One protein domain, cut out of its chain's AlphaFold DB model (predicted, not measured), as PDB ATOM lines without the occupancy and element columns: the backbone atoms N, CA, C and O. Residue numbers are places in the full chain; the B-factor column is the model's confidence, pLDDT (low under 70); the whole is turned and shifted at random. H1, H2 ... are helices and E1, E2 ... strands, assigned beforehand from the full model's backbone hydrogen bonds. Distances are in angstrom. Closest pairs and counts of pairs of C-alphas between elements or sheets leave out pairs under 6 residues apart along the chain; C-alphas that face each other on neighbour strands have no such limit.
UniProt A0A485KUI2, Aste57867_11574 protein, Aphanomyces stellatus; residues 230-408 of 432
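Overview. This is residues 230 to 408 of the 432 residues of the protein "Aste57867_11574 protein" of Aphanomyces stellatus (UniProt A0A485KUI2). An elongated body is built along one strongly twisted sheet of seven strands, whose E2 and E3 bend sharply together, with a helical end where H4 packs on E7 and on the short H2 and H3, and with the small H1 at the opposite end. E3 is the longest strand, with E2 on one side and E4 and E6 beside different parts of the other, and the long unnamed stretch 295 to 332 runs back along the length of the body from E3 to E4. Along the chain, the 179 printed residues hold the named helix H1, then the five named strands E1 to E5, then the helices H2 and H3, then the strands E6 and E7, and last the helix H4; the sheet is branched, and its neighbour pairs, E1 and E2, E1 and E5, E2 and E3, E3 and E4, E3 and E6, and E6 and E7, are antiparallel. The class is mixed, helices and strands, with under half of the residues, 83, in named elements. The whole is compact, with a radius of gyration of the C-alphas of 17.4 A, and spans 57 by 33 by 29 A.

Arrangement. In the sheet, E3, residues 280 to 294, has three neighbours and bends by 84 degrees at residue 284. E2, residues 263 to 273, lies on one side of it and bends by 88 degrees at residue 270; N 284 and O 268 are 2.8 A apart, within hydrogen-bond range. On the other side of E3 lie E4, residues 333 to 337, beside residues 280 to 284, and E6, residues 361 to 366, beside residues 287 to 294. N 283 and O 334 of E3 and E4 are 2.9 A apart, and N 290 and O 364 of E3 and E6 are 2.8 A apart. E1, residues 253 to 257, is the antiparallel neighbour of E2, with N 254 and O 267 at 2.8 A. E1, E2, E3 and E4 form a meander, each strand the antiparallel neighbour of the one before. E5, residues 341 to 343, is an edge strand beside E1, with N 255 and O 342 at 2.8 A. E4 and E5 meet only through their link, and E1 and E4 are only just apart, with their closest C-alphas 8.1 A from each other. E7, residues 371 to 375, forms a hairpin with E6, with N 363 and O 373 at 2.8 A. H4, residues 390 to 407, is on the sheet at a height of 7.6 A and lies over E7; the closest C-alphas are those of Tyr 372 and Arg 390, 6.2 A apart. On the local plane it stands at 27 degrees to E7, only just along the strands. With residues 397 to 405 alone H4 touches H3, residues 354 to 357, closest at the C-alphas of Val 354 and Ser 401, 5.4 A. With residues 396 to 400 alone it touches H2, residues 348 to 351, closest at the C-alphas of Leu 350 and Ala 400, 5.5 A. H1, residues 235 to 241, only grazes the sheet with residues 238 to 241, and is apart from H2, H3 and H4. In H1 and H4 every O i to N i+4 pair is within hydrogen-bond range; H2 and H3 are too short for such a pair.

Along the chain. H1, residues 235 to 241, begins at C-alpha 235 at (7.537, -29.287, 104.193). E1 is residues 253 to 257, E2 is 263 to 273 and 22.0 A long from first to last C-alpha, and E3 is 280 to 294 and 32.0 A long, ending at C-alpha 294 at (1.696, -20.249, 60.143). E4 is 333 to 337, E5 341 to 343, H2 348 to 351, H3 354 to 357, E6 361 to 366 with 16.4 A, and E7 371 to 375. H4, 26.3 A long, ends at C-alpha 407 at (7.942, -42.872, 50.164).

Size, cuts and confidence. The C-alphas of Leu 236 and Thr 408 are the two farthest apart, 58.0 A. The printed part has no cut. The links H1 to E1, E3 to E4 and E7 to H4 are long, with 11, 38 and 14 residues. The mean pLDDT of the printed part is 78.7; 45 residues are under 70, among them residues 296 to 327.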
ATOM      1  N   SER A 230      12.906 -19.834  95.615       51.28
ATOM      2  CA  SER A 230      12.239 -19.727  96.918       51.28
ATOM      3  C   SER A 230      11.030 -20.666  97.028       51.28
ATOM      4  O   SER A 230      10.080 -20.541  96.261       51.28
ATOM      5  N   SER A 231      11.132 -21.613  97.968       55.69
ATOM      6  CA  SER A 231      10.185 -22.667  98.363       55.69
ATOM      7  C   SER A 231       8.832 -22.678  97.641       55.69
ATOM      8  O   SER A 231       7.852 -22.106  98.116       55.69
ATOM      9  N   VAL A 232       8.749 -23.427  96.546       61.72
ATOM     10  CA  VAL A 232       7.462 -23.713  95.887       61.72
ATOM     11  C   VAL A 232       6.539 -24.547  96.766       61.72
ATOM     12  O   VAL A 232       5.323 -24.470  96.627       61.72
ATOM     13  N   LEU A 233       7.109 -25.312  97.699       75.38
ATOM     14  CA  LEU A 233       6.373 -26.157  98.629       75.38
ATOM     15  C   LEU A 233       6.900 -25.989 100.053       75.38
ATOM     16  O   LEU A 233       8.116 -26.003 100.299       75.38
ATOM     17  N   THR A 234       5.975 -25.896 101.007       80.88
ATOM     18  CA  THR A 234       6.306 -26.101 102.420       80.88
ATOM     19  C   THR A 234       6.653 -27.574 102.663       80.88
ATOM     20  O   THR A 234       6.342 -28.444 101.845       80.88
ATOM     21  N   LYS A 235       7.284 -27.888 103.803       83.62
ATOM     22  CA  LYS A 235       7.537 -29.287 104.193       83.62
ATOM     23  C   LYS A 235       6.242 -30.107 104.216       83.62
ATOM     24  O   LYS A 235       6.228 -31.240 103.749       83.62
ATOM     25  N   LEU A 236       5.165 -29.505 104.722       83.62
ATOM     26  CA  LEU A 236       3.854 -30.134 104.790       83.62
ATOM     27  C   LEU A 236       3.312 -30.439 103.388       83.62
ATOM     28  O   LEU A 236       2.890 -31.563 103.137       83.62
ATOM     29  N   ASP A 237       3.376 -29.479 102.459       81.31
ATOM     30  CA  ASP A 237       2.898 -29.694 101.086       81.31
ATOM     31  C   ASP A 237       3.723 -30.770 100.364       81.31
ATOM     32  O   ASP A 237       3.161 -31.600  99.654       81.31
ATOM     33  N   PHE A 238       5.044 -30.800 100.571       85.88
ATOM     34  CA  PHE A 238       5.922 -31.830 100.006       85.88
ATOM     35  C   PHE A 238       5.517 -33.243 100.454       85.88
ATOM     36  O   PHE A 238       5.456 -34.165  99.636       85.88
ATOM     37  N   GLU A 239       5.222 -33.408 101.744       85.12
ATOM     38  CA  GLU A 239       4.797 -34.685 102.324       85.12
ATOM     39  C   GLU A 239       3.385 -35.072 101.857       85.12
ATOM     40  O   GLU A 239       3.177 -36.206 101.423       85.12
ATOM     41  N   ILE A 240       2.434 -34.129 101.863       85.38
ATOM     42  CA  ILE A 240       1.048 -34.362 101.421       85.38
ATOM     43  C   ILE A 240       0.987 -34.731  99.939       85.38
ATOM     44  O   ILE A 240       0.247 -35.637  99.562       85.38
ATOM     45  N   LEU A 241       1.752 -34.044  99.088       84.62
ATOM     46  CA  LEU A 241       1.772 -34.299  97.646       84.62
ATOM     47  C   LEU A 241       2.541 -35.577  97.278       84.62
ATOM     48  O   LEU A 241       2.417 -36.049  96.142       84.62
ATOM     49  N   ASN A 242       3.289 -36.153  98.229       87.88
ATOM     50  CA  ASN A 242       4.184 -37.293  98.034       87.88
ATOM     51  C   ASN A 242       5.072 -37.081  96.799       87.88
ATOM     52  O   ASN A 242       4.954 -37.787  95.787       87.88
ATOM     53  N   VAL A 243       5.890 -36.027  96.875       88.38
ATOM     54  CA  VAL A 243       6.772 -35.588  95.791       88.38
ATOM     55  C   VAL A 243       7.896 -36.599  95.589       88.38
ATOM     56  O   VAL A 243       8.639 -36.937  96.510       88.38
ATOM     57  N   GLN A 244       8.046 -37.064  94.355       88.12
ATOM     58  CA  GLN A 244       9.037 -38.060  93.965       88.12
ATOM     59  C   GLN A 244       9.835 -37.580  92.756       88.12
ATOM     60  O   GLN A 244       9.388 -36.723  91.990       88.12
ATOM     61  N   ARG A 245      11.037 -38.140  92.576       84.88
ATOM     62  CA  ARG A 245      11.771 -37.941  91.323       84.88
ATOM     63  C   ARG A 245      11.013 -38.622  90.180       84.88
ATOM     64  O   ARG A 245      10.370 -39.645  90.427       84.88
ATOM     65  N   PRO A 246      11.100 -38.094  88.954       79.31
ATOM     66  CA  PRO A 246      10.532 -38.750  87.794       79.31
ATOM     67  C   PRO A 246      11.255 -40.087  87.605       79.31
ATOM     68  O   PRO A 246      12.463 -40.189  87.842       79.31
ATOM     69  N   THR A 247      10.527 -41.127  87.219       73.69
ATOM     70  CA  THR A 247      11.142 -42.384  86.783       73.69
ATOM     71  C   THR A 247      12.005 -42.123  85.545       73.69
ATOM     72  O   THR A 247      11.725 -41.179  84.819       73.69
ATOM     73  N   ASN A 248      13.088 -42.888  85.339       55.56
ATOM     74  CA  ASN A 248      14.239 -42.569  84.462       55.56
ATOM     75  C   ASN A 248      13.950 -42.101  83.006       55.56
ATOM     76  O   ASN A 248      14.884 -41.641  82.359       55.56
ATOM     77  N   ASP A 249      12.708 -42.143  82.519       53.91
ATOM     78  CA  ASP A 249      12.279 -41.657  81.197       53.91
ATOM     79  C   ASP A 249      11.470 -40.333  81.228       53.91
ATOM     80  O   ASP A 249      11.143 -39.783  80.178       53.91
ATOM     81  N   ASP A 250      11.172 -39.778  82.411       53.69
ATOM     82  CA  ASP A 250      10.230 -38.656  82.593       53.69
ATOM     83  C   ASP A 250      10.904 -37.293  82.855       53.69
ATOM     84  O   ASP A 250      10.221 -36.271  82.929       53.69
ATOM     85  N   THR A 251      12.241 -37.227  82.963       59.53
ATOM     86  CA  THR A 251      12.974 -35.935  82.963       59.53
ATOM     87  C   THR A 251      13.094 -35.394  81.540       59.53
ATOM     88  O   THR A 251      14.179 -35.177  81.003       59.53
ATOM     89  N   ALA A 252      11.943 -35.212  80.904       73.69
ATOM     90  CA  ALA A 252      11.829 -34.724  79.548       73.69
ATOM     91  C   ALA A 252      11.516 -33.225  79.552       73.69
ATOM     92  O   ALA A 252      10.764 -32.709  80.388       73.69
ATOM     93  N   MET A 253      12.071 -32.530  78.561       88.62
ATOM     94  CA  MET A 253      11.513 -31.262  78.117       88.62
ATOM     95  C   MET A 253      10.027 -31.485  77.820       88.62
ATOM     96  O   MET A 253       9.663 -32.436  77.130       88.62
ATOM     97  N   CYS A 254       9.169 -30.638  78.366       91.19
ATOM     98  CA  CYS A 254       7.730 -30.799  78.310       91.19
ATOM     99  C   CYS A 254       7.059 -29.513  77.836       91.19
ATOM    100  O   CYS A 254       7.468 -28.397  78.154       91.19
ATOM    101  N   MET A 255       6.023 -29.703  77.037       91.56
ATOM    102  CA  MET A 255       5.093 -28.683  76.615       91.56
ATOM    103  C   MET A 255       4.088 -28.440  77.733       91.56
ATOM    104  O   MET A 255       3.546 -29.389  78.308       91.56
ATOM    105  N   LEU A 256       3.854 -27.165  78.022       90.69
ATOM    106  CA  LEU A 256       2.969 -26.708  79.079       90.69
ATOM    107  C   LEU A 256       1.752 -26.026  78.462       90.69
ATOM    108  O   LEU A 256       1.889 -25.032  77.740       90.69
ATOM    109  N   SER A 257       0.569 -26.551  78.766       88.38
ATOM    110  CA  SER A 257      -0.699 -26.045  78.237       88.38
ATOM    111  C   SER A 257      -1.529 -25.330  79.302       88.38
ATOM    112  O   SER A 257      -1.582 -25.744  80.461       88.38
ATOM    113  N   ALA A 258      -2.229 -24.273  78.898       83.62
ATOM    114  CA  ALA A 258      -3.214 -23.576  79.720       83.62
ATOM    115  C   ALA A 258      -4.450 -24.470  79.956       83.62
ATOM    116  O   ALA A 258      -4.611 -25.482  79.266       83.62
ATOM    117  N   PRO A 259      -5.385 -24.084  80.848       81.12
ATOM    118  CA  PRO A 259      -6.682 -24.756  80.980       81.12
ATOM    119  C   PRO A 259      -7.462 -24.879  79.659       81.12
ATOM    120  O   PRO A 259      -8.235 -25.811  79.483       81.12
ATOM    121  N   SER A 260      -7.231 -23.971  78.706       79.38
ATOM    122  CA  SER A 260      -7.796 -24.016  77.349       79.38
ATOM    123  C   SER A 260      -7.109 -25.015  76.407       79.38
ATOM    124  O   SER A 260      -7.443 -25.051  75.226       79.38
ATOM    125  N   HIS A 261      -6.129 -25.779  76.894       81.19
ATOM    126  CA  HIS A 261      -5.224 -26.653  76.138       81.19
ATOM    127  C   HIS A 261      -4.261 -25.956  75.163       81.19
ATOM    128  O   HIS A 261      -3.396 -26.623  74.604       81.19
ATOM    129  N   ALA A 262      -4.318 -24.629  75.034       82.56
ATOM    130  CA  ALA A 262      -3.348 -23.872  74.249       82.56
ATOM    131  C   ALA A 262      -1.947 -23.923  74.881       82.56
ATOM    132  O   ALA A 262      -1.810 -23.787  76.102       82.56
ATOM    133  N   ILE A 263      -0.913 -24.070  74.049       86.75
ATOM    134  CA  ILE A 263       0.492 -23.994  74.473       86.75
ATOM    135  C   ILE A 263       0.784 -22.625  75.094       86.75
ATOM    136  O   ILE A 263       0.498 -21.582  74.506       86.75
ATOM    137  N   VAL A 264       1.398 -22.634  76.275       86.69
ATOM    138  CA  VAL A 264       1.830 -21.421  76.993       86.69
ATOM    139  C   VAL A 264       3.345 -21.329  77.074       86.69
ATOM    140  O   VAL A 264       3.892 -20.235  77.179       86.69
ATOM    141  N   GLY A 265       4.037 -22.464  77.036       89.12
ATOM    142  CA  GLY A 265       5.479 -22.495  77.207       89.12
ATOM    143  C   GLY A 265       6.059 -23.896  77.158       89.12
ATOM    144  O   GLY A 265       5.347 -24.886  76.967       89.12
ATOM    145  N   ILE A 266       7.371 -23.949  77.346       91.75
ATOM    146  CA  ILE A 266       8.151 -25.174  77.471       91.75
ATOM    147  C   ILE A 266       8.860 -25.145  78.822       91.75
ATOM    148  O   ILE A 266       9.394 -24.112  79.236       91.75
ATOM    149  N   GLY A 267       8.886 -26.282  79.501       91.69
ATOM    150  CA  GLY A 267       9.601 -26.443  80.756       91.69
ATOM    151  C   GLY A 267      10.276 -27.797  80.877       91.69
ATOM    152  O   GLY A 267      10.190 -28.649  79.994       91.69
ATOM    153  N   THR A 268      10.921 -28.008  82.010       90.75
ATOM    154  CA  THR A 268      11.525 -29.281  82.385       90.75
ATOM    155  C   THR A 268      10.684 -29.928  83.474       90.75
ATOM    156  O   THR A 268      10.478 -29.337  84.536       90.75
ATOM    157  N   TRP A 269      10.223 -31.158  83.253       90.06
ATOM    158  CA  TRP A 269       9.565 -31.925  84.309       90.06
ATOM    159  C   TRP A 269      10.610 -32.375  85.337       90.06
ATOM    160  O   TRP A 269      11.487 -33.190  85.050       90.06
ATOM    161  N   LYS A 270      10.539 -31.804  86.543       87.81
ATOM    162  CA  LYS A 270      11.514 -32.045  87.615       87.81
ATOM    163  C   LYS A 270      11.067 -33.086  88.625       87.81
ATOM    164  O   LYS A 270      11.901 -33.872  89.059       87.81
ATOM    165  N   TYR A 271       9.790 -33.084  89.013       88.38
ATOM    166  CA  TYR A 271       9.259 -33.984  90.042       88.38
ATOM    167  C   TYR A 271       7.808 -34.383  89.769       88.38
ATOM    168  O   TYR A 271       7.075 -33.671  89.083       88.38
ATOM    169  N   THR A 272       7.373 -35.497  90.351       88.12
ATOM    170  CA  THR A 272       6.008 -36.026  90.219       88.12
ATOM    171  C   THR A 272       5.338 -36.097  91.582       88.12
ATOM    172  O   THR A 272       5.915 -36.618  92.534       88.12
ATOM    173  N   CYS A 273       4.104 -35.609  91.675       88.25
ATOM    174  CA  CYS A 273       3.270 -35.700  92.869       88.25
ATOM    175  C   CYS A 273       2.294 -36.867  92.704       88.25
ATOM    176  O   CYS A 273       1.435 -36.855  91.816       88.25
ATOM    177  N   THR A 274       2.426 -37.887  93.548       83.75
ATOM    178  CA  THR A 274       1.684 -39.153  93.392       83.75
ATOM    179  C   THR A 274       0.443 -39.257  94.273       83.75
ATOM    180  O   THR A 274      -0.448 -40.044  93.965       83.75
ATOM    181  N   ALA A 275       0.357 -38.467  95.346       78.06
ATOM    182  CA  ALA A 275      -0.773 -38.503  96.278       78.06
ATOM    183  C   ALA A 275      -1.951 -37.607  95.852       78.06
ATOM    184  O   ALA A 275      -3.054 -37.729  96.386       78.06
ATOM    185  N   ALA A 276      -1.746 -36.713  94.883       69.19
ATOM    186  CA  ALA A 276      -2.804 -35.852  94.374       69.19
ATOM    187  C   ALA A 276      -3.842 -36.672  93.582       69.19
ATOM    188  O   ALA A 276      -3.488 -37.452  92.698       69.19
ATOM    189  N   LYS A 277      -5.135 -36.467  93.886       67.06
ATOM    190  CA  LYS A 277      -6.271 -37.132  93.213       67.06
ATOM    191  C   LYS A 277      -6.215 -36.962  91.690       67.06
ATOM    192  O   LYS A 277      -6.517 -37.892  90.949       67.06
ATOM    193  N   GLU A 278      -5.786 -35.787  91.249       68.38
ATOM    194  CA  GLU A 278      -5.380 -35.507  89.878       68.38
ATOM    195  C   GLU A 278      -3.853 -35.401  89.867       68.38
ATOM    196  O   GLU A 278      -3.271 -34.558  90.555       68.38
ATOM    197  N   ARG A 279      -3.194 -36.310  89.137       80.50
ATOM    198  CA  ARG A 279      -1.728 -36.386  89.088       80.50
ATOM    199  C   ARG A 279      -1.162 -35.017  88.719       80.50
ATOM    200  O   ARG A 279      -1.584 -34.410  87.737       80.50
ATOM    201  N   THR A 280      -0.213 -34.542  89.513       85.50
ATOM    202  CA  THR A 280       0.403 -33.220  89.355       85.50
ATOM    203  C   THR A 280       1.900 -33.401  89.149       85.50
ATOM    204  O   THR A 280       2.515 -34.273  89.763       85.50
ATOM    205  N   ALA A 281       2.487 -32.595  88.276       88.38
ATOM    206  CA  ALA A 281       3.922 -32.505  88.071       88.38
ATOM    207  C   ALA A 281       4.446 -31.192  88.662       88.38
ATOM    208  O   ALA A 281       3.748 -30.177  88.673       88.38
ATOM    209  N   ILE A 282       5.688 -31.209  89.138       88.31
ATOM    210  CA  ILE A 282       6.451 -29.994  89.414       88.31
ATOM    211  C   ILE A 282       7.340 -29.761  88.199       88.31
ATOM    212  O   ILE A 282       8.228 -30.569  87.898       88.31
ATOM    213  N   VAL A 283       7.080 -28.663  87.499       88.69
ATOM    214  CA  VAL A 283       7.782 -28.282  86.274       88.69
ATOM    215  C   VAL A 283       8.609 -27.034  86.530       88.69
ATOM    216  O   VAL A 283       8.156 -26.117  87.207       88.69
ATOM    217  N   GLN A 284       9.824 -26.999  85.995       89.06
ATOM    218  CA  GLN A 284      10.614 -25.780  85.905       89.06
ATOM    219  C   GLN A 284      10.278 -25.099  84.586       89.06
ATOM    220  O   GLN A 284      10.466 -25.698  83.530       89.06
ATOM    221  N   LEU A 285       9.769 -23.874  84.631       87.38
ATOM    222  CA  LEU A 285       9.440 -23.153  83.409       87.38
ATOM    223  C   LEU A 285      10.714 -22.613  82.756       87.38
ATOM    224  O   LEU A 285      11.424 -21.833  83.374       87.38
ATOM    225  N   ASP A 286      11.007 -22.994  81.516       90.00
ATOM    226  CA  ASP A 286      12.251 -22.585  80.852       90.00
ATOM    227  C   ASP A 286      12.015 -21.530  79.772       90.00
ATOM    228  O   ASP A 286      12.875 -20.673  79.556       90.00
ATOM    229  N   TYR A 287      10.852 -21.577  79.113       89.75
ATOM    230  CA  TYR A 287      10.481 -20.622  78.080       89.75
ATOM    231  C   TYR A 287       8.975 -20.347  78.039       89.75
ATOM    232  O   TYR A 287       8.158 -21.258  78.189       89.75
ATOM    233  N   PHE A 288       8.613 -19.107  77.721       88.69
ATOM    234  CA  PHE A 288       7.245 -18.677  77.444       88.69
ATOM    235  C   PHE A 288       6.977 -18.581  75.953       88.69
ATOM    236  O   PHE A 288       7.806 -18.084  75.197       88.69
ATOM    237  N   LEU A 289       5.786 -18.987  75.522       87.19
ATOM    238  CA  LEU A 289       5.347 -18.756  74.157       87.19
ATOM    239  C   LEU A 289       5.136 -17.253  73.928       87.19
ATOM    240  O   LEU A 289       4.278 -16.611  74.538       87.19
ATOM    241  N   ARG A 290       5.915 -16.689  73.008       84.25
ATOM    242  CA  ARG A 290       5.849 -15.281  72.617       84.25
ATOM    243  C   ARG A 290       4.951 -15.071  71.412       84.25
ATOM    244  O   ARG A 290       4.209 -14.086  71.389       84.25
ATOM    245  N   HIS A 291       5.051 -15.944  70.417       83.75
ATOM    246  CA  HIS A 291       4.341 -15.803  69.155       83.75
ATOM    247  C   HIS A 291       4.145 -17.164  68.484       83.75
ATOM    248  O   HIS A 291       4.990 -18.048  68.619       83.75
ATOM    249  N   ALA A 292       3.040 -17.318  67.759       87.00
ATOM    250  CA  ALA A 292       2.767 -18.473  66.924       87.00
ATOM    251  C   ALA A 292       2.326 -17.983  65.542       87.00
ATOM    252  O   ALA A 292       1.424 -17.156  65.442       87.00
ATOM    253  N   SER A 293       2.953 -18.483  64.481       86.81
ATOM    254  CA  SER A 293       2.665 -18.053  63.109       86.81
ATOM    255  C   SER A 293       2.623 -19.238  62.160       86.81
ATOM    256  O   SER A 293       3.465 -20.131  62.254       86.81
ATOM    257  N   SER A 294       1.699 -19.234  61.199       85.31
ATOM    258  CA  SER A 294       1.696 -20.249  60.143       85.31
ATOM    259  C   SER A 294       2.974 -20.160  59.304       85.31
ATOM    260  O   SER A 294       3.407 -19.071  58.928       85.31
ATOM    261  N   MET A 295       3.578 -21.310  58.999       78.31
ATOM    262  CA  MET A 295       4.778 -21.384  58.155       78.31
ATOM    263  C   MET A 295       4.451 -21.363  56.656       78.31
ATOM    264  O   MET A 295       5.352 -21.208  55.829       78.31
ATOM    265  N   CYS A 296       3.173 -21.493  56.294       67.50
ATOM    266  CA  CYS A 296       2.714 -21.549  54.913       67.50
ATOM    267  C   CYS A 296       1.875 -20.309  54.585       67.50
ATOM    268  O   CYS A 296       0.770 -20.126  55.085       67.50
ATOM    269  N   TYR A 297       2.403 -19.459  53.699       54.12
ATOM    270  CA  TYR A 297       1.768 -18.210  53.250       54.12
ATOM    271  C   TYR A 297       0.470 -18.420  52.453       54.12
ATOM    272  O   TYR A 297      -0.274 -17.476  52.202       54.12
ATOM    273  N   THR A 298       0.193 -19.652  52.034       46.91
ATOM    274  CA  THR A 298      -0.960 -20.013  51.216       46.91
ATOM    275  C   THR A 298      -1.902 -20.903  52.018       46.91
ATOM    276  O   THR A 298      -1.584 -22.055  52.285       46.91
ATOM    277  N   THR A 299      -3.094 -20.380  52.320       46.16
ATOM    278  CA  THR A 299      -4.341 -21.091  52.697       46.16
ATOM    279  C   THR A 299      -4.645 -21.457  54.154       46.16
ATOM    280  O   THR A 299      -5.728 -21.984  54.396       46.16
ATOM    281  N   ALA A 300      -3.829 -21.106  55.147       47.19
ATOM    282  CA  ALA A 300      -4.263 -21.245  56.540       47.19
ATOM    283  C   ALA A 300      -4.971 -19.965  57.017       47.19
ATOM    284  O   ALA A 300      -4.319 -18.968  57.324       47.19
ATOM    285  N   THR A 301      -6.304 -19.980  57.104       45.03
ATOM    286  CA  THR A 301      -7.012 -19.042  57.985       45.03
ATOM    287  C   THR A 301      -6.522 -19.326  59.406       45.03
ATOM    288  O   THR A 301      -6.665 -20.467  59.857       45.03
ATOM    289  N   PRO A 302      -5.910 -18.360  60.113       47.53
ATOM    290  CA  PRO A 302      -5.496 -18.584  61.489       47.53
ATOM    291  C   PRO A 302      -6.732 -18.991  62.292       47.53
ATOM    292  O   PRO A 302      -7.739 -18.283  62.324       47.53
ATOM    293  N   SER A 303      -6.684 -20.175  62.902       47.03
ATOM    294  CA  SER A 303      -7.644 -20.541  63.936       47.03
ATOM    295  C   SER A 303      -7.620 -19.431  64.988       47.03
ATOM    296  O   SER A 303      -6.545 -19.065  65.462       47.03
ATOM    297  N   ASN A 304      -8.793 -18.910  65.370       45.00
ATOM    298  CA  ASN A 304      -8.983 -17.812  66.336       45.00
ATOM    299  C   ASN A 304      -8.324 -18.037  67.719       45.00
ATOM    300  O   ASN A 304      -8.403 -17.168  68.591       45.00
ATOM    301  N   ASN A 305      -7.704 -19.199  67.938       46.59
ATOM    302  CA  ASN A 305      -6.990 -19.563  69.154       46.59
ATOM    303  C   ASN A 305      -5.469 -19.328  69.078       46.59
ATOM    304  O   ASN A 305      -4.857 -19.205  70.133       46.59
ATOM    305  N   ALA A 306      -4.861 -19.221  67.888       44.94
ATOM    306  CA  ALA A 306      -3.404 -19.064  67.748       44.94
ATOM    307  C   ALA A 306      -2.896 -17.657  68.136       44.94
ATOM    308  O   ALA A 306      -1.775 -17.522  68.619       44.94
ATOM    309  N   ASP A 307      -3.737 -16.625  67.993       44.53
ATOM    310  CA  ASP A 307      -3.400 -15.232  68.342       44.53
ATOM    311  C   ASP A 307      -3.755 -14.844  69.786       44.53
ATOM    312  O   ASP A 307      -3.338 -13.793  70.287       44.53
ATOM    313  N   LYS A 308      -4.522 -15.674  70.501       53.06
ATOM    314  CA  LYS A 308      -4.898 -15.383  71.887       53.06
ATOM    315  C   LYS A 308      -3.798 -15.861  72.822       53.06
ATOM    316  O   LYS A 308      -3.840 -16.989  73.309       53.06
ATOM    317  N   LYS A 309      -2.837 -14.977  73.112       53.12
ATOM    318  CA  LYS A 309      -1.912 -15.173  74.238       53.12
ATOM    319  C   LYS A 309      -2.717 -15.539  75.494       53.12
ATOM    320  O   LYS A 309      -3.592 -14.760  75.880       53.12
ATOM    321  N   PRO A 310      -2.445 -16.687  76.138       56.38
ATOM    322  CA  PRO A 310      -3.070 -17.011  77.409       56.38
ATOM    323  C   PRO A 310      -2.710 -15.932  78.437       56.38
ATOM    324  O   PRO A 310      -1.543 -15.562  78.562       56.38
ATOM    325  N   ALA A 311      -3.702 -15.416  79.164       55.81
ATOM    326  CA  ALA A 311      -3.445 -14.503  80.272       55.81
ATOM    327  C   ALA A 311      -2.707 -15.261  81.392       55.81
ATOM    328  O   ALA A 311      -3.167 -16.305  81.853       55.81
ATOM    329  N   VAL A 312      -1.552 -14.740  81.800       60.53
ATOM    330  CA  VAL A 312      -0.760 -15.221  82.941       60.53
ATOM    331  C   VAL A 312      -1.050 -14.287  84.127       60.53
ATOM    332  O   VAL A 312      -1.075 -13.073  83.913       60.53
ATOM    333  N   PRO A 313      -1.253 -14.787  85.360       59.78
ATOM    334  CA  PRO A 313      -1.204 -16.190  85.778       59.78
ATOM    335  C   PRO A 313      -2.509 -16.948  85.489       59.78
ATOM    336  O   PRO A 313      -3.607 -16.424  85.664       59.78
ATOM    337  N   PHE A 314      -2.394 -18.214  85.082       64.75
ATOM    338  CA  PHE A 314      -3.535 -19.131  84.997       64.75
ATOM    339  C   PHE A 314      -3.707 -19.858  86.333       64.75
ATOM    340  O   PHE A 314      -2.745 -20.335  86.932       64.75
ATOM    341  N   ALA A 315      -4.950 -19.957  86.795       58.62
ATOM    342  CA  ALA A 315      -5.305 -20.733  87.974       58.62
ATOM    343  C   ALA A 315      -5.880 -22.086  87.542       58.62
ATOM    344  O   ALA A 315      -6.824 -22.140  86.752       58.62
ATOM    345  N   PHE A 316      -5.342 -23.178  88.084       64.44
ATOM    346  CA  PHE A 316      -5.957 -24.498  87.966       64.44
ATOM    347  C   PHE A 316      -6.845 -24.738  89.198       64.44
ATOM    348  O   PHE A 316      -6.337 -24.658  90.318       64.44
ATOM    349  N   PRO A 317      -8.149 -25.044  89.040       53.28
ATOM    350  CA  PRO A 317      -9.120 -25.078  90.146       53.28
ATOM    351  C   PRO A 317      -8.762 -25.987  91.336       53.28
ATOM    352  O   PRO A 317      -9.257 -25.788  92.444       53.28
ATOM    353  N   PHE A 318      -7.925 -26.999  91.111       57.91
ATOM    354  CA  PHE A 318      -7.586 -28.048  92.076       57.91
ATOM    355  C   PHE A 318      -6.173 -27.933  92.652       57.91
ATOM    356  O   PHE A 318      -5.876 -28.599  93.645       57.91
ATOM    357  N   LEU A 319      -5.314 -27.075  92.094       59.97
ATOM    358  CA  LEU A 319      -4.013 -26.770  92.682       59.97
ATOM    359  C   LEU A 319      -4.207 -25.780  93.837       59.97
ATOM    360  O   LEU A 319      -3.808 -24.621  93.766       59.97
ATOM    361  N   LYS A 320      -4.844 -26.235  94.924       51.50
ATOM    362  CA  LYS A 320      -4.857 -25.519  96.205       51.50
ATOM    363  C   LYS A 320      -3.499 -25.696  96.884       51.50
ATOM    364  O   LYS A 320      -3.387 -26.392  97.887       51.50
ATOM    365  N   SER A 321      -2.459 -25.104  96.306       53.38
ATOM    366  CA  SER A 321      -1.238 -24.837  97.059       53.38
ATOM    367  C   SER A 321      -1.547 -23.748  98.086       53.38
ATOM    368  O   SER A 321      -2.257 -22.788  97.776       53.38
ATOM    369  N   THR A 322      -1.025 -23.883  99.305       52.38
ATOM    370  CA  THR A 322      -1.067 -22.792 100.295       52.38
ATOM    371  C   THR A 322      -0.257 -21.578  99.827       52.38
ATOM    372  O   THR A 322      -0.497 -20.458 100.278       52.38
ATOM    373  N   VAL A 323       0.646 -21.789  98.863       53.09
ATOM    374  CA  VAL A 323       1.383 -20.758  98.136       53.09
ATOM    375  C   VAL A 323       0.667 -20.481  96.815       53.09
ATOM    376  O   VAL A 323       0.753 -21.272  95.877       53.09
ATOM    377  N   VAL A 324      -0.044 -19.356  96.734       51.09
ATOM    378  CA  VAL A 324      -0.619 -18.860  95.475       51.09
ATOM    379  C   VAL A 324       0.505 -18.184  94.681       51.09
ATOM    380  O   VAL A 324       1.033 -17.178  95.160       51.09
ATOM    381  N   PRO A 325       0.897 -18.682  93.494       51.91
ATOM    382  CA  PRO A 325       1.894 -17.999  92.677       51.91
ATOM    383  C   PRO A 325       1.322 -16.659  92.201       51.91
ATOM    384  O   PRO A 325       0.300 -16.625  91.516       51.91
ATOM    385  N   SER A 326       1.964 -15.552  92.572       49.09
ATOM    386  CA  SER A 326       1.588 -14.200  92.134       49.09
ATOM    387  C   SER A 326       1.947 -13.941  90.669       49.09
ATOM    388  O   SER A 326       1.268 -13.170  89.994       49.09
ATOM    389  N   THR A 327       2.994 -14.606  90.176       60.22
ATOM    390  CA  THR A 327       3.491 -14.579  88.796       60.22
ATOM    391  C   THR A 327       4.145 -15.925  88.475       60.22
ATOM    392  O   THR A 327       4.645 -16.613  89.365       60.22
ATOM    393  N   LEU A 328       4.108 -16.331  87.203       71.19
ATOM    394  CA  LEU A 328       4.962 -17.411  86.709       71.19
ATOM    395  C   LEU A 328       6.230 -16.764  86.171       71.19
ATOM    396  O   LEU A 328       6.184 -16.077  85.154       71.19
ATOM    397  N   ASP A 329       7.339 -16.976  86.864       73.31
ATOM    398  CA  ASP A 329       8.628 -16.430  86.463       73.31
ATOM    399  C   ASP A 329       9.444 -17.492  85.719       73.31
ATOM    400  O   ASP A 329       9.328 -18.698  85.969       73.31
ATOM    401  N   LEU A 330      10.296 -17.045  84.795       78.75
ATOM    402  CA  LEU A 330      11.246 -17.934  84.131       78.75
ATOM    403  C   LEU A 330      12.157 -18.599  85.166       78.75
ATOM    404  O   LEU A 330      12.632 -17.978  86.116       78.75
ATOM    405  N   HIS A 331      12.414 -19.878  84.942       80.12
ATOM    406  CA  HIS A 331      13.157 -20.788  85.801       80.12
ATOM    407  C   HIS A 331      12.545 -21.042  87.179       80.12
ATOM    408  O   HIS A 331      13.173 -21.764  87.949       80.12
ATOM    409  N   ALA A 332      11.354 -20.527  87.495       78.81
ATOM    410  CA  ALA A 332      10.646 -20.903  88.712       78.81
ATOM    411  C   ALA A 332      10.043 -22.311  88.582       78.81
ATOM    412  O   ALA A 332       9.636 -22.732  87.493       78.81
ATOM    413  N   LEU A 333       9.961 -23.038  89.704       82.69
ATOM    414  CA  LEU A 333       9.135 -24.241  89.763       82.69
ATOM    415  C   LEU A 333       7.662 -23.844  89.865       82.69
ATOM    416  O   LEU A 333       7.290 -22.905  90.567       82.69
ATOM    417  N   ALA A 334       6.814 -24.602  89.192       82.12
ATOM    418  CA  ALA A 334       5.375 -24.462  89.266       82.12
ATOM    419  C   ALA A 334       4.731 -25.842  89.372       82.12
ATOM    420  O   ALA A 334       5.220 -26.827  88.814       82.12
ATOM    421  N   LEU A 335       3.612 -25.904  90.087       84.31
ATOM    422  CA  LEU A 335       2.736 -27.064  90.047       84.31
ATOM    423  C   LEU A 335       1.917 -27.006  88.760       84.31
ATOM    424  O   LEU A 335       1.297 -25.984  88.463       84.31
ATOM    425  N   TRP A 336       1.902 -28.109  88.022       86.44
ATOM    426  CA  TRP A 336       1.159 -28.228  86.778       86.44
ATOM    427  C   TRP A 336       0.384 -29.540  86.733       86.44
ATOM    428  O   TRP A 336       0.929 -30.586  87.098       86.44
ATOM    429  N   PRO A 337      -0.871 -29.545  86.270       87.62
ATOM    430  CA  PRO A 337      -1.602 -30.791  86.104       87.62
ATOM    431  C   PRO A 337      -0.958 -31.687  85.061       87.62
ATOM    432  O   PRO A 337      -0.627 -31.221  83.973       87.62
ATOM    433  N   LEU A 338      -0.877 -32.988  85.332       87.06
ATOM    434  CA  LEU A 338      -0.268 -33.918  84.386       87.06
ATOM    435  C   LEU A 338      -1.032 -33.983  83.049       87.06
ATOM    436  O   LEU A 338      -0.425 -34.199  82.012       87.06
ATOM    437  N   SER A 339      -2.345 -33.725  83.045       86.94
ATOM    438  CA  SER A 339      -3.159 -33.619  81.822       86.94
ATOM    439  C   SER A 339      -2.813 -32.417  80.932       86.94
ATOM    440  O   SER A 339      -3.218 -32.382  79.774       86.94
ATOM    441  N   HIS A 340      -2.074 -31.441  81.459       88.12
ATOM    442  CA  HIS A 340      -1.628 -30.237  80.755       88.12
ATOM    443  C   HIS A 340      -0.100 -30.193  80.578       88.12
ATOM    444  O   HIS A 340       0.442 -29.158  80.186       88.12
ATOM    445  N   VAL A 341       0.584 -31.304  80.868       89.44
ATOM    446  CA  VAL A 341       2.018 -31.494  80.641       89.44
ATOM    447  C   VAL A 341       2.183 -32.601  79.611       89.44
ATOM    448  O   VAL A 341       1.735 -33.725  79.819       89.44
ATOM    449  N   THR A 342       2.826 -32.303  78.486       89.62
ATOM    450  CA  THR A 342       3.098 -33.302  77.440       89.62
ATOM    451  C   THR A 342       4.593 -33.347  77.144       89.62
ATOM    452  O   THR A 342       5.158 -32.307  76.811       89.62
ATOM    453  N   PRO A 343       5.269 -34.504  77.246       89.44
ATOM    454  CA  PRO A 343       6.669 -34.624  76.850       89.44
ATOM    455  C   PRO A 343       6.879 -34.194  75.392       89.44
ATOM    456  O   PRO A 343       6.132 -34.595  74.499       89.44
ATOM    457  N   VAL A 344       7.902 -33.378  75.142       89.62
ATOM    458  CA  VAL A 344       8.257 -32.945  73.789       89.62
ATOM    459  C   VAL A 344       8.998 -34.081  73.096       89.62
ATOM    460  O   VAL A 344      10.120 -34.430  73.456       89.62
ATOM    461  N   ALA A 345       8.381 -34.639  72.061       86.19
ATOM    462  CA  ALA A 345       9.022 -35.626  71.209       86.19
ATOM    463  C   ALA A 345       9.902 -34.927  70.160       86.19
ATOM    464  O   ALA A 345       9.404 -34.262  69.250       86.19
ATOM    465  N   GLU A 346      11.222 -35.110  70.255       86.00
ATOM    466  CA  GLU A 346      12.198 -34.381  69.428       86.00
ATOM    467  C   GLU A 346      12.039 -34.598  67.913       86.00
ATOM    468  O   GLU A 346      12.452 -33.754  67.116       86.00
ATOM    469  N   THR A 347      11.445 -35.724  67.512       89.44
ATOM    470  CA  THR A 347      11.364 -36.179  66.116       89.44
ATOM    471  C   THR A 347       9.944 -36.459  65.628       89.44
ATOM    472  O   THR A 347       9.768 -37.051  64.560       89.44
ATOM    473  N   LEU A 348       8.918 -36.005  66.356       89.56
ATOM    474  CA  LEU A 348       7.513 -36.254  66.011       89.56
ATOM    475  C   LEU A 348       7.141 -35.730  64.612       89.56
ATOM    476  O   LEU A 348       6.326 -36.343  63.924       89.56
ATOM    477  N   TYR A 349       7.799 -34.670  64.141       90.31
ATOM    478  CA  TYR A 349       7.632 -34.115  62.795       90.31
ATOM    479  C   TYR A 349       7.905 -35.136  61.673       90.31
ATOM    480  O   TYR A 349       7.299 -35.051  60.611       90.31
ATOM    481  N   LEU A 350       8.758 -36.146  61.897       90.19
ATOM    482  CA  LEU A 350       9.035 -37.191  60.900       90.19
ATOM    483  C   LEU A 350       7.842 -38.132  60.671       90.19
ATOM    484  O   LEU A 350       7.775 -38.790  59.627       90.19
ATOM    485  N   ALA A 351       6.922 -38.203  61.635       89.50
ATOM    486  CA  ALA A 351       5.725 -39.038  61.584       89.50
ATOM    487  C   ALA A 351       4.487 -38.306  61.029       89.50
ATOM    488  O   ALA A 351       3.481 -38.955  60.751       89.50
ATOM    489  N   LYS A 352       4.538 -36.976  60.861       91.38
ATOM    490  CA  LYS A 352       3.403 -36.151  60.397       91.38
ATOM    491  C   LYS A 352       3.288 -36.182  58.882       91.38
ATOM    492  O   LYS A 352       4.309 -36.083  58.225       91.38
ATOM    493  N   SER A 353       2.085 -36.309  58.326       89.38
ATOM    494  CA  SER A 353       1.877 -36.385  56.871       89.38
ATOM    495  C   SER A 353       2.262 -35.086  56.149       89.38
ATOM    496  O   SER A 353       2.276 -34.021  56.760       89.38
ATOM    497  N   VAL A 354       2.490 -35.140  54.830       86.50
ATOM    498  CA  VAL A 354       2.783 -33.944  54.010       86.50
ATOM    499  C   VAL A 354       1.732 -32.845  54.216       86.50
ATOM    500  O   VAL A 354       2.097 -31.706  54.466       86.50
ATOM    501  N   ALA A 355       0.441 -33.194  54.237       86.56
ATOM    502  CA  ALA A 355      -0.633 -32.229  54.476       86.56
ATOM    503  C   ALA A 355      -0.560 -31.570  55.867       86.56
ATOM    504  O   ALA A 355      -0.897 -30.399  56.010       86.56
ATOM    505  N   GLN A 356      -0.111 -32.303  56.892       88.44
ATOM    506  CA  GLN A 356       0.105 -31.744  58.230       88.44
ATOM    507  C   GLN A 356       1.339 -30.838  58.267       88.44
ATOM    508  O   GLN A 356       1.302 -29.780  58.889       88.44
ATOM    509  N   LEU A 357       2.419 -31.231  57.587       88.19
ATOM    510  CA  LEU A 357       3.642 -30.431  57.483       88.19
ATOM    511  C   LEU A 357       3.396 -29.121  56.712       88.19
ATOM    512  O   LEU A 357       3.944 -28.089  57.089       88.19
ATOM    513  N   ASP A 358       2.520 -29.141  55.706       85.75
ATOM    514  CA  ASP A 358       2.089 -27.958  54.946       85.75
ATOM    515  C   ASP A 358       1.156 -27.026  55.745       85.75
ATOM    516  O   ASP A 358       0.884 -25.902  55.333       85.75
ATOM    517  N   GLN A 359       0.648 -27.469  56.895       87.00
ATOM    518  CA  GLN A 359      -0.167 -26.658  57.808       87.00
ATOM    519  C   GLN A 359       0.563 -26.379  59.126       87.00
ATOM    520  O   GLN A 359      -0.056 -26.024  60.131       87.00
ATOM    521  N   ALA A 360       1.883 -26.553  59.134       89.81
ATOM    522  CA  ALA A 360       2.698 -26.387  60.320       89.81
ATOM    523  C   ALA A 360       2.725 -24.932  60.812       89.81
ATOM    524  O   ALA A 360       2.789 -23.975  60.033       89.81
ATOM    525  N   PHE A 361       2.745 -24.777  62.133       91.75
ATOM    526  CA  PHE A 361       2.942 -23.496  62.799       91.75
ATOM    527  C   PHE A 361       4.342 -23.423  63.399       91.75
ATOM    528  O   PHE A 361       4.859 -24.397  63.947       91.75
ATOM    529  N   LEU A 362       4.946 -22.245  63.286       91.81
ATOM    530  CA  LEU A 362       6.153 -21.862  63.994       91.81
ATOM    531  C   LEU A 362       5.763 -21.308  65.358       91.81
ATOM    532  O   LEU A 362       4.998 -20.352  65.435       91.81
ATOM    533  N   TYR A 363       6.346 -21.869  66.405       91.75
ATOM    534  CA  TYR A 363       6.239 -21.378  67.769       91.75
ATOM    535  C   TYR A 363       7.538 -20.696  68.171       91.75
ATOM    536  O   TYR A 363       8.618 -21.278  68.038       91.75
ATOM    537  N   GLU A 364       7.428 -19.472  68.670       91.06
ATOM    538  CA  GLU A 364       8.545 -18.655  69.129       91.06
ATOM    539  C   GLU A 364       8.483 -18.522  70.638       91.06
ATOM    540  O   GLU A 364       7.485 -18.061  71.195       91.06
ATOM    541  N   PHE A 365       9.563 -18.912  71.292       90.75
ATOM    542  CA  PHE A 365       9.659 -18.992  72.731       90.75
ATOM    543  C   PHE A 365      10.700 -18.006  73.253       90.75
ATOM    544  O   PHE A 365      11.810 -17.927  72.724       90.75
ATOM    545  N   ASP A 366      10.326 -17.274  74.295       85.44
ATOM    546  CA  ASP A 366      11.162 -16.310  75.000       85.44
ATOM    547  C   ASP A 366      11.631 -16.896  76.338       85.44
ATOM    548  O   ASP A 366      10.876 -17.584  77.026       85.44
ATOM    549  N   GLY A 367      12.889 -16.662  76.691       82.94
ATOM    550  CA  GLY A 367      13.567 -17.297  77.820       82.94
ATOM    551  C   GLY A 367      14.914 -16.629  78.074       82.94
ATOM    552  O   GLY A 367      15.033 -15.412  77.972       82.94
ATOM    553  N   LYS A 368      15.963 -17.414  78.356       79.44
ATOM    554  CA  LYS A 368      17.340 -16.877  78.354       79.44
ATOM    555  C   LYS A 368      17.790 -16.457  76.948       79.44
ATOM    556  O   LYS A 368      18.470 -15.449  76.801       79.44
ATOM    557  N   ASP A 369      17.395 -17.248  75.950       86.50
ATOM    558  CA  ASP A 369      17.614 -17.012  74.526       86.50
ATOM    559  C   ASP A 369      16.301 -17.280  73.774       86.50
ATOM    560  O   ASP A 369      15.492 -18.097  74.219       86.50
ATOM    561  N   GLU A 370      16.128 -16.682  72.593       87.88
ATOM    562  CA  GLU A 370      15.002 -17.017  71.717       87.88
ATOM    563  C   GLU A 370      15.133 -18.447  71.174       87.88
ATOM    564  O   GLU A 370      16.173 -18.849  70.632       87.88
ATOM    565  N   ARG A 371      14.053 -19.222  71.288       93.94
ATOM    566  CA  ARG A 371      13.974 -20.594  70.778       93.94
ATOM    567  C   ARG A 371      12.749 -20.793  69.911       93.94
ATOM    568  O   ARG A 371      11.745 -20.108  70.049       93.94
ATOM    569  N   TYR A 372      12.850 -21.755  69.006       93.50
ATOM    570  CA  TYR A 372      11.849 -21.982  67.973       93.50
ATOM    571  C   TYR A 372      11.446 -23.449  67.940       93.50
ATOM    572  O   TYR A 372      12.307 -24.323  68.022       93.50
ATOM    573  N   ALA A 373      10.164 -23.737  67.779       94.19
ATOM    574  CA  ALA A 373       9.690 -25.090  67.513       94.19
ATOM    575  C   ALA A 373       8.640 -25.078  66.410       94.19
ATOM    576  O   ALA A 373       8.134 -24.028  66.019       94.19
ATOM    577  N   VAL A 374       8.324 -26.261  65.903       93.12
ATOM    578  CA  VAL A 374       7.259 -26.451  64.924       93.12
ATOM    579  C   VAL A 374       6.193 -27.335  65.533       93.12
ATOM    580  O   VAL A 374       6.526 -28.263  66.270       93.12
ATOM    581  N   GLY A 375       4.934 -27.070  65.221       92.38
ATOM    582  CA  GLY A 375       3.828 -27.865  65.725       92.38
ATOM    583  C   GLY A 375       2.538 -27.676  64.942       92.38
ATOM    584  O   GLY A 375       2.532 -27.104  63.848       92.38
ATOM    585  N   SER A 376       1.448 -28.172  65.515       89.25
ATOM    586  CA  SER A 376       0.114 -28.128  64.914       89.25
ATOM    587  C   SER A 376      -0.473 -26.717  64.947       89.25
ATOM    588  O   SER A 376      -0.148 -25.942  65.834       89.25
ATOM    589  N   GLY A 377      -1.349 -26.355  64.007       82.88
ATOM    590  CA  GLY A 377      -1.957 -25.014  63.976       82.88
ATOM    591  C   GLY A 377      -3.061 -24.755  65.003       82.88
ATOM    592  O   GLY A 377      -3.481 -23.616  65.190       82.88
ATOM    593  N   ASP A 378      -3.533 -25.797  65.679       80.94
ATOM    594  CA  ASP A 378      -4.514 -25.710  66.762       80.94
ATOM    595  C   ASP A 378      -3.882 -25.433  68.137       80.94
ATOM    596  O   ASP A 378      -4.613 -25.226  69.105       80.94
ATOM    597  N   GLY A 379      -2.549 -25.397  68.236       78.81
ATOM    598  CA  GLY A 379      -1.871 -25.182  69.512       78.81
ATOM    599  C   GLY A 379      -1.855 -26.402  70.424       78.81
ATOM    600  O   GLY A 379      -1.612 -26.225  71.612       78.81
ATOM    601  N   ALA A 380      -2.138 -27.604  69.909       83.25
ATOM    602  CA  ALA A 380      -2.211 -28.823  70.713       83.25
ATOM    603  C   ALA A 380      -0.886 -29.596  70.798       83.25
ATOM    604  O   ALA A 380      -0.667 -30.316  71.770       83.25
ATOM    605  N   GLU A 381      -0.006 -29.485  69.800       88.25
ATOM    606  CA  GLU A 381       1.199 -30.310  69.713       88.25
ATOM    607  C   GLU A 381       2.435 -29.510  69.300       88.25
ATOM    608  O   GLU A 381       2.397 -28.710  68.365       88.25
ATOM    609  N   VAL A 382       3.574 -29.848  69.909       91.50
ATOM    610  CA  VAL A 382       4.916 -29.503  69.426       91.50
ATOM    611  C   VAL A 382       5.560 -30.752  68.828       91.50
ATOM    612  O   VAL A 382       5.561 -31.822  69.435       91.50
ATOM    613  N   TRP A 383       6.099 -30.636  67.617       91.75
ATOM    614  CA  TRP A 383       6.571 -31.764  66.813       91.75
ATOM    615  C   TRP A 383       8.090 -31.938  66.794       91.75
ATOM    616  O   TRP A 383       8.589 -32.900  66.204       91.75
ATOM    617  N   CYS A 384       8.843 -31.010  67.376       91.44
ATOM    618  CA  CYS A 384      10.295 -31.093  67.429       91.44
ATOM    619  C   CYS A 384      10.867 -30.457  68.698       91.44
ATOM    620  O   CYS A 384      10.213 -29.655  69.362       91.44
ATOM    621  N   GLY A 385      12.118 -30.801  69.013       90.19
ATOM    622  CA  GLY A 385      12.865 -30.133  70.077       90.19
ATOM    623  C   GLY A 385      13.161 -28.667  69.738       90.19
ATOM    624  O   GLY A 385      13.175 -28.273  68.566       90.19
ATOM    625  N   LEU A 386      13.449 -27.865  70.765       92.44
ATOM    626  CA  LEU A 386      13.723 -26.432  70.626       92.44
ATOM    627  C   LEU A 386      14.952 -26.143  69.745       92.44
ATOM    628  O   LEU A 386      16.080 -26.544  70.036       92.44
ATOM    629  N   GLN A 387      14.741 -25.366  68.689       94.31
ATOM    630  CA  GLN A 387      15.748 -24.934  67.725       94.31
ATOM    631  C   GLN A 387      16.272 -23.533  68.042       94.31
ATOM    632  O   GLN A 387      15.592 -22.699  68.630       94.31
ATOM    633  N   THR A 388      17.499 -23.254  67.599       93.19
ATOM    634  CA  THR A 388      18.152 -21.943  67.775       93.19
ATOM    635  C   THR A 388      17.737 -20.907  66.728       93.19
ATOM    636  O   THR A 388      18.147 -19.759  66.825       93.19
ATOM    637  N   SER A 389      17.033 -21.301  65.661       92.62
ATOM    638  CA  SER A 389      16.615 -20.367  64.610       92.62
ATOM    639  C   SER A 389      15.426 -20.875  63.798       92.62
ATOM    640  O   SER A 389      15.286 -22.078  63.564       92.62
ATOM    641  N   ARG A 390      14.635 -19.933  63.267       91.12
ATOM    642  CA  ARG A 390      13.531 -20.200  62.325       91.12
ATOM    643  C   ARG A 390      13.984 -21.002  61.098       91.12
ATOM    644  O   ARG A 390      13.313 -21.935  60.672       91.12
ATOM    645  N   ALA A 391      15.167 -20.697  60.558       90.50
ATOM    646  CA  ALA A 391      15.710 -21.383  59.383       90.50
ATOM    647  C   ALA A 391      15.939 -22.888  59.620       90.50
ATOM    648  O   ALA A 391      15.729 -23.694  58.714       90.50
ATOM    649  N   LYS A 392      16.326 -23.290  60.842       92.50
ATOM    650  CA  LYS A 392      16.450 -24.713  61.191       92.50
ATOM    651  C   LYS A 392      15.088 -25.405  61.193       92.50
ATOM    652  O   LYS A 392      14.976 -26.484  60.625       92.50
ATOM    653  N   CYS A 393      14.058 -24.767  61.747       91.38
ATOM    654  CA  CYS A 393      12.682 -25.271  61.705       91.38
ATOM    655  C   CYS A 393      12.196 -25.497  60.263       91.38
ATOM    656  O   CYS A 393      11.699 -26.577  59.946       91.38
ATOM    657  N   MET A 394      12.426 -24.529  59.367       89.94
ATOM    658  CA  MET A 394      12.091 -24.662  57.938       89.94
ATOM    659  C   MET A 394      12.826 -25.830  57.271       89.94
ATOM    660  O   MET A 394      12.244 -26.573  56.477       89.94
ATOM    661  N   LYS A 395      14.107 -26.017  57.607       91.50
ATOM    662  CA  LYS A 395      14.915 -27.119  57.080       91.50
ATOM    663  C   LYS A 395      14.360 -28.479  57.516       91.50
ATOM    664  O   LYS A 395      14.222 -29.357  56.669       91.50
ATOM    665  N   LEU A 396      13.984 -28.631  58.790       90.81
ATOM    666  CA  LEU A 396      13.394 -29.870  59.318       90.81
ATOM    667  C   LEU A 396      12.102 -30.248  58.583       90.81
ATOM    668  O   LEU A 396      11.944 -31.401  58.182       90.81
ATOM    669  N   LEU A 397      11.209 -29.279  58.354       89.38
ATOM    670  CA  LEU A 397       9.986 -29.516  57.587       89.38
ATOM    671  C   LEU A 397      10.280 -29.913  56.140       89.38
ATOM    672  O   LEU A 397       9.743 -30.905  55.658       89.38
ATOM    673  N   THR A 398      11.178 -29.195  55.464       88.12
ATOM    674  CA  THR A 398      11.548 -29.489  54.067       88.12
ATOM    675  C   THR A 398      12.130 -30.902  53.919       88.12
ATOM    676  O   THR A 398      11.793 -31.648  52.992       88.12
ATOM    677  N   GLU A 399      12.987 -31.308  54.856       89.38
ATOM    678  CA  GLU A 399      13.552 -32.658  54.904       89.38
ATOM    679  C   GLU A 399      12.486 -33.724  55.189       89.38
ATOM    680  O   GLU A 399      12.508 -34.792  54.576       89.38
ATOM    681  N   ALA A 400      11.529 -33.451  56.077       88.25
ATOM    682  CA  ALA A 400      10.442 -34.381  56.368       88.25
ATOM    683  C   ALA A 400       9.484 -34.539  55.177       88.25
ATOM    684  O   ALA A 400       9.225 -35.670  54.755       88.25
ATOM    685  N   SER A 401       9.044 -33.435  54.568       86.69
ATOM    686  CA  SER A 401       8.138 -33.456  53.413       86.69
ATOM    687  C   SER A 401       8.759 -34.180  52.216       86.69
ATOM    688  O   SER A 401       8.115 -35.037  51.608       86.69
ATOM    689  N   SER A 402      10.042 -33.934  51.918       84.19
ATOM    690  CA  SER A 402      10.755 -34.620  50.823       84.19
ATOM    691  C   SER A 402      10.949 -36.127  51.063       84.19
ATOM    692  O   SER A 402      10.877 -36.941  50.135       84.19
ATOM    693  N   ARG A 403      11.145 -36.549  52.318       83.50
ATOM    694  CA  ARG A 403      11.214 -37.977  52.685       83.50
ATOM    695  C   ARG A 403       9.869 -38.686  52.552       83.50
ATOM    696  O   ARG A 403       9.838 -39.891  52.312       83.50
ATOM    697  N   GLN A 404       8.759 -37.976  52.715       79.38
ATOM    698  CA  GLN A 404       7.426 -38.562  52.585       79.38
ATOM    699  C   GLN A 404       6.926 -38.578  51.143       79.38
ATOM    700  O   GLN A 404       6.338 -39.573  50.708       79.38
ATOM    701  N   SER A 405       7.248 -37.549  50.358       70.38
ATOM    702  CA  SER A 405       6.955 -37.538  48.923       70.38
ATOM    703  C   SER A 405       7.686 -38.668  48.184       70.38
ATOM    704  O   SER A 405       7.126 -39.275  47.278       70.38
ATOM    705  N   THR A 406       8.903 -39.022  48.612       63.25
ATOM    706  CA  THR A 406       9.683 -40.142  48.043       63.25
ATOM    707  C   THR A 406       9.210 -41.526  48.498       63.25
ATOM    708  O   THR A 406       9.388 -42.499  47.766       63.25
ATOM    709  N   LYS A 407       8.566 -41.630  49.668       59.94
ATOM    710  CA  LYS A 407       7.942 -42.872  50.164       59.94
ATOM    711  C   LYS A 407       6.583 -43.175  49.540       59.94
ATOM    712  O   LYS A 407       6.078 -44.276  49.731       59.94
ATOM    713  N   THR A 408       6.002 -42.241  48.791       46.94
ATOM    714  CA  THR A 408       4.742 -42.461  48.080       46.94
ATOM    715  C   THR A 408       5.055 -42.898  46.646       46.94
ATOM    716  O   THR A 408       5.318 -42.045  45.799       46.94
TER     717      THR A 408